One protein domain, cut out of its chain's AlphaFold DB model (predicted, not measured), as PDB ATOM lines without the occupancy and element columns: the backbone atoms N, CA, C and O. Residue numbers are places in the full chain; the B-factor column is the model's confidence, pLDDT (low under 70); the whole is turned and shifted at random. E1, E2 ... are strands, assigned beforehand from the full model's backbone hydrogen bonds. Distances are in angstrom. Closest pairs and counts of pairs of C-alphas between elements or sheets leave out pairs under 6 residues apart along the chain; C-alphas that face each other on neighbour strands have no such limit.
ATOM      1  N   GLY A 411     175.711 199.480 184.756       76.56
ATOM      2  CA  GLY A 411     175.505 199.707 183.316       76.56
ATOM      3  C   GLY A 411     176.512 200.679 182.681       76.56
ATOM      4  O   GLY A 411     176.711 200.643 181.470       76.56
ATOM      5  N   ALA A 412     177.203 201.483 183.497       81.81
ATOM      6  CA  ALA A 412     178.223 202.440 183.079       81.81
ATOM      7  C   ALA A 412     179.663 201.908 183.245       81.81
ATOM      8  O   ALA A 412     180.604 202.698 183.229       81.81
ATOM      9  N   THR A 413     179.866 200.595 183.435       87.19
ATOM     10  CA  THR A 413     181.197 200.021 183.748       87.19
ATOM     11  C   THR A 413     182.255 200.351 182.690       87.19
ATOM     12  O   THR A 413     183.392 200.655 183.036       87.19
ATOM     13  N   ASN A 414     181.875 200.391 181.411       87.31
ATOM     14  CA  ASN A 414     182.792 200.725 180.314       87.31
ATOM     15  C   ASN A 414     183.013 202.237 180.123       87.31
ATOM     16  O   ASN A 414     183.744 202.643 179.224       87.31
ATOM     17  N   PHE A 415     182.388 203.072 180.955       89.62
ATOM     18  CA  PHE A 415     182.382 204.526 180.829       89.62
ATOM     19  C   PHE A 415     182.841 205.158 182.151       89.62
ATOM     20  O   PHE A 415     181.999 205.575 182.948       89.62
ATOM     21  N   PRO A 416     184.151 205.171 182.458       83.12
ATOM     22  CA  PRO A 416     184.653 205.610 183.761       83.12
ATOM     23  C   PRO A 416     184.707 207.136 183.931       83.12
ATOM     24  O   PRO A 416     184.771 207.622 185.061       83.12
ATOM     25  N   LEU A 417     184.673 207.910 182.843       81.69
ATOM     26  CA  LEU A 417     184.877 209.361 182.879       81.69
ATOM     27  C   LEU A 417     183.562 210.122 183.031       81.69
ATOM     28  O   LEU A 417     182.590 209.822 182.353       81.69
ATOM     29  N   ARG A 418     183.535 211.144 183.897       83.62
ATOM     30  CA  ARG A 418     182.367 212.018 184.115       83.62
ATOM     31  C   ARG A 418     182.510 213.326 183.348       83.62
ATOM     32  O   ARG A 418     183.457 214.071 183.584       83.62
ATOM     33  N   CYS A 419     181.522 213.640 182.522       82.38
ATOM     34  CA  CYS A 419     181.430 214.895 181.786       82.38
ATOM     35  C   CYS A 419     180.210 215.682 182.267       82.38
ATOM     36  O   CYS A 419     179.076 215.233 182.108       82.38
ATOM     37  N   TRP A 420     180.447 216.835 182.892       77.56
ATOM     38  CA  TRP A 420     179.422 217.601 183.605       77.56
ATOM     39  C   TRP A 420     178.719 218.615 182.711       77.56
ATOM     40  O   TRP A 420     179.275 219.097 181.723       77.56
ATOM     41  N   PHE A 421     177.485 218.935 183.082       78.38
ATOM     42  CA  PHE A 421     176.676 219.937 182.406       78.38
ATOM     43  C   PHE A 421     177.162 221.340 182.755       78.38
ATOM     44  O   PHE A 421     177.548 221.616 183.894       78.38
ATOM     45  N   ASN A 422     177.137 222.234 181.769       67.62
ATOM     46  CA  ASN A 422     177.567 223.604 181.987       67.62
ATOM     47  C   ASN A 422     176.462 224.386 182.709       67.62
ATOM     48  O   ASN A 422     175.306 224.337 182.291       67.62
ATOM     49  N   ASN A 423     176.816 225.111 183.775       61.47
ATOM     50  CA  ASN A 423     175.886 225.898 184.598       61.47
ATOM     51  C   ASN A 423     174.687 225.114 185.165       61.47
ATOM     52  O   ASN A 423     173.636 225.702 185.413       61.47
ATOM     53  N   ASP A 424     174.827 223.805 185.388       65.44
ATOM     54  CA  ASP A 424     173.781 223.014 186.031       65.44
ATOM     55  C   ASP A 424     173.959 223.007 187.559       65.44
ATOM     56  O   ASP A 424     174.852 222.317 188.065       65.44
ATOM     57  N   PRO A 425     173.118 223.731 188.322       55.28
ATOM     58  CA  PRO A 425     173.239 223.802 189.776       55.28
ATOM     59  C   PRO A 425     172.964 222.459 190.464       55.28
ATOM     60  O   PRO A 425     173.334 222.289 191.623       55.28
ATOM     61  N   GLN A 426     172.340 221.499 189.772       59.44
ATOM     62  CA  GLN A 426     172.104 220.156 190.302       59.44
ATOM     63  C   GLN A 426     173.299 219.217 190.095       59.44
ATOM     64  O   GLN A 426     173.290 218.103 190.617       59.44
ATOM     65  N   GLY A 427     174.328 219.642 189.349       69.06
ATOM     66  CA  GLY A 427     175.522 218.840 189.101       69.06
ATOM     67  C   GLY A 427     175.203 217.542 188.363       69.06
ATOM     68  O   GLY A 427     175.599 216.461 188.789       69.06
ATOM     69  N   ARG A 428     174.449 217.592 187.268       78.19
ATOM     70  CA  ARG A 428     174.217 216.378 186.480       78.19
ATOM     71  C   ARG A 428     175.407 216.121 185.534       78.19
ATOM     72  O   ARG A 428     176.189 217.034 185.246       78.19
ATOM     73  N   TYR A 429     175.591 214.872 185.082       80.38
ATOM     74  CA  TYR A 429     176.722 214.449 184.232       80.38
ATOM     75  C   TYR A 429     176.402 213.256 183.318       80.38
ATOM     76  O   TYR A 429     175.513 212.459 183.602       80.38
ATOM     77  N   VAL A 430     177.183 213.104 182.246       86.44
ATOM     78  CA  VAL A 430     177.211 211.920 181.368       86.44
ATOM     79  C   VAL A 430     178.488 211.119 181.621       86.44
ATOM     80  O   VAL A 430     179.536 211.702 181.907       86.44
ATOM     81  N   CYS A 431     178.412 209.790 181.515       90.44
ATOM     82  CA  CYS A 431     179.580 208.920 181.577       90.44
ATOM     83  C   CYS A 431     180.159 208.695 180.181       90.44
ATOM     84  O   CYS A 431     179.442 208.235 179.300       90.44
ATOM     85  N   CYS A 432     181.442 208.969 179.978       90.00
ATOM     86  CA  CYS A 432     182.150 208.709 178.728       90.00
ATOM     87  C   CYS A 432     183.189 207.603 178.899       90.00
ATOM     88  O   CYS A 432     183.654 207.317 180.008       90.00
ATOM     89  N   ASP A 433     183.530 206.967 177.785       89.12
ATOM     90  CA  ASP A 433     184.647 206.035 177.705       89.12
ATOM     91  C   ASP A 433     185.991 206.770 177.870       89.12
ATOM     92  O   ASP A 433     186.046 207.987 178.076       89.12
ATOM     93  N   ASN A 434     187.095 206.020 177.816       89.06
ATOM     94  CA  ASN A 434     188.449 206.547 178.020       89.06
ATOM     95  C   ASN A 434     188.873 207.615 177.000       89.06
ATOM     96  O   ASN A 434     189.865 208.306 177.232       89.06
ATOM     97  N   ASP A 435     188.113 207.799 175.919       84.69
ATOM     98  CA  ASP A 435     188.366 208.851 174.938       84.69
ATOM     99  C   ASP A 435     187.910 210.236 175.437       84.69
ATOM    100  O   ASP A 435     188.317 211.264 174.886       84.69
ATOM    101  N   GLY A 436     187.116 210.274 176.512       80.44
ATOM    102  CA  GLY A 436     186.799 211.477 177.274       80.44
ATOM    103  C   GLY A 436     185.685 212.348 176.690       80.44
ATOM    104  O   GLY A 436     184.940 211.969 175.782       80.44
ATOM    105  N   CYS A 437     185.535 213.544 177.265       86.12
ATOM    106  CA  CYS A 437     184.534 214.526 176.853       86.12
ATOM    107  C   CYS A 437     184.988 215.262 175.584       86.12
ATOM    108  O   CYS A 437     186.159 215.606 175.443       86.12
ATOM    109  N   ASN A 438     184.055 215.593 174.696       87.19
ATOM    110  CA  ASN A 438     184.324 216.319 173.456       87.19
ATOM    111  C   ASN A 438     183.515 217.619 173.364       87.19
ATOM    112  O   ASN A 438     183.007 217.971 172.307       87.19
ATOM    113  N   GLY A 439     183.372 218.349 174.468       82.06
ATOM    114  CA  GLY A 439     182.619 219.607 174.513       82.06
ATOM    115  C   GLY A 439     181.112 219.395 174.662       82.06
ATOM    116  O   GLY A 439     180.688 218.440 175.309       82.06
ATOM    117  N   PHE A 440     180.309 220.287 174.078       85.00
ATOM    118  CA  PHE A 440     178.851 220.301 174.235       85.00
ATOM    119  C   PHE A 440     178.129 220.214 172.888       85.00
ATOM    120  O   PHE A 440     178.687 220.557 171.841       85.00
ATOM    121  N   ASN A 441     176.890 219.727 172.913       71.88
ATOM    122  CA  ASN A 441     176.037 219.687 171.731       71.88
ATOM    123  C   ASN A 441     175.512 221.097 171.389       71.88
ATOM    124  O   ASN A 441     174.906 221.739 172.252       71.88
ATOM    125  N   PRO A 442     175.704 221.577 170.145       70.19
ATOM    126  CA  PRO A 442     175.076 222.806 169.667       70.19
ATOM    127  C   PRO A 442     173.558 222.627 169.470       70.19
ATOM    128  O   PRO A 442     173.113 221.499 169.243       70.19
ATOM    129  N   PRO A 443     172.768 223.718 169.460       62.28
ATOM    130  CA  PRO A 443     173.197 225.115 169.602       62.28
ATOM    131  C   PRO A 443     173.302 225.599 171.057       62.28
ATOM    132  O   PRO A 443     174.056 226.529 171.329       62.28
ATOM    133  N   ASP A 444     172.602 224.952 171.990       66.50
ATOM    134  CA  ASP A 444     172.428 225.479 173.352       66.50
ATOM    135  C   ASP A 444     173.627 225.211 174.277       66.50
ATOM    136  O   ASP A 444     173.696 225.757 175.375       66.50
ATOM    137  N   ASN A 445     174.587 224.381 173.842       74.88
ATOM    138  CA  ASN A 445     175.851 224.074 174.528       74.88
ATOM    139  C   ASN A 445     175.704 223.655 176.007       74.88
ATOM    140  O   ASN A 445     176.634 223.801 176.799       74.88
ATOM    141  N   SER A 446     174.544 223.117 176.381       74.25
ATOM    142  CA  SER A 446     174.204 222.728 177.753       74.25
ATOM    143  C   SER A 446     174.448 221.241 178.022       74.25
ATOM    144  O   SER A 446     174.823 220.872 179.134       74.25
ATOM    145  N   PHE A 447     174.311 220.389 177.000       79.12
ATOM    146  CA  PHE A 447     174.499 218.940 177.103       79.12
ATOM    147  C   PHE A 447     175.929 218.529 176.724       79.12
ATOM    148  O   PHE A 447     176.326 218.752 175.574       79.12
ATOM    149  N   PRO A 448     176.713 217.932 177.644       79.31
ATOM    150  CA  PRO A 448     178.056 217.463 177.340       79.31
ATOM    151  C   PRO A 448     177.991 216.270 176.383       79.31
ATOM    152  O   PRO A 448     177.116 215.409 176.499       79.31
ATOM    153  N   ARG A 449     178.931 216.206 175.438       87.06
ATOM    154  CA  ARG A 449     179.045 215.105 174.475       87.06
ATOM    155  C   ARG A 449     180.318 214.305 174.715       87.06
ATOM    156  O   ARG A 449     181.377 214.882 174.966       87.06
ATOM    157  N   CYS A 450     180.223 212.983 174.616       89.25
ATOM    158  CA  CYS A 450     181.393 212.111 174.638       89.25
ATOM    159  C   CYS A 450     182.115 212.154 173.296       89.25
ATOM    160  O   CYS A 450     181.510 212.436 172.261       89.25
ATOM    161  N   LYS A 451     183.422 211.896 173.317       87.56
ATOM    162  CA  LYS A 451     184.232 211.884 172.100       87.56
ATOM    163  C   LYS A 451     183.865 210.735 171.177       87.56
ATOM    164  O   LYS A 451     183.723 210.969 169.978       87.56
ATOM    165  N   THR A 452     183.669 209.557 171.757       88.88
ATOM    166  CA  THR A 452     183.398 208.335 171.005       88.88
ATOM    167  C   THR A 452     182.089 207.715 171.473       88.88
ATOM    168  O   THR A 452     181.097 207.814 170.756       88.88
ATOM    169  N   ASN A 453     182.033 207.158 172.688       86.56
ATOM    170  CA  ASN A 453     180.803 206.587 173.233       86.56
ATOM    171  C   ASN A 453     180.489 207.122 174.632       86.56
ATOM    172  O   ASN A 453     181.375 207.470 175.414       86.56
ATOM    173  N   GLY A 454     179.196 207.160 174.952       85.81
ATOM    174  CA  GLY A 454     178.703 207.623 176.239       85.81
ATOM    175  C   GLY A 454     177.555 206.785 176.769       85.81
ATOM    176  O   GLY A 454     176.764 206.233 176.007       85.81
ATOM    177  N   TYR A 455     177.450 206.738 178.089       83.19
ATOM    178  CA  TYR A 455     176.331 206.178 178.821       83.19
ATOM    179  C   TYR A 455     175.703 207.266 179.683       83.19
ATOM    180  O   TYR A 455     176.373 207.914 180.490       83.19
ATOM    181  N   VAL A 456     174.399 207.459 179.516       83.81
ATOM    182  CA  VAL A 456     173.617 208.365 180.353       83.81
ATOM    183  C   VAL A 456     172.902 207.520 181.409       83.81
ATOM    184  O   VAL A 456     172.087 206.673 181.037       83.81
TER     185      VAL A 456
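This is residues 411 to 456 of the 462 residues of the protein "EGF-like domain-containing protein" of Klebsormidium nitens (UniProt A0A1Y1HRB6). With little regular structure, this is two small strand hairpins side by side, E1 with E2 and E3 with E4, and the last residues fold back to pair with E2. The 46 printed residues hold no named helix and four strands, E1 to E4 in chain order, with 15 residues: all strand, in two antiparallel sheets. The whole is compact, radius of gyration of the C-alphas 10.1 A, spanning 27 by 21 by 12 A.

Start at E1, residues 417 to 420, a hairpin with E2, residues 429 to 432; N 419 and O 430 are within hydrogen-bond range, 2.8 A. Next comes E3, residues 437 to 440, a hairpin with E4, residues 448 to 450; see N 438 and O 449, 2.8 A. The closest C-alphas of E2 and E4 are Cys 432 and Cys 450, 5.4 A. Residues 431 to 432 of E2 pair antiparallel with 454 to 455.

Find C-alpha 417 at (184.877, 209.361, 182.879); E1 runs 9.9 A, E2 9.6 A, E3 8.5 A, and E4 6.9 A to C-alpha 450 at (181.393, 212.111, 174.638).

The farthest C-alphas, Thr 413 and Pro 443, are 29.9 A apart. The printed part has no cut and no long link. Look for pLDDT under 70 at residues 422 to 427 and 443 to 444.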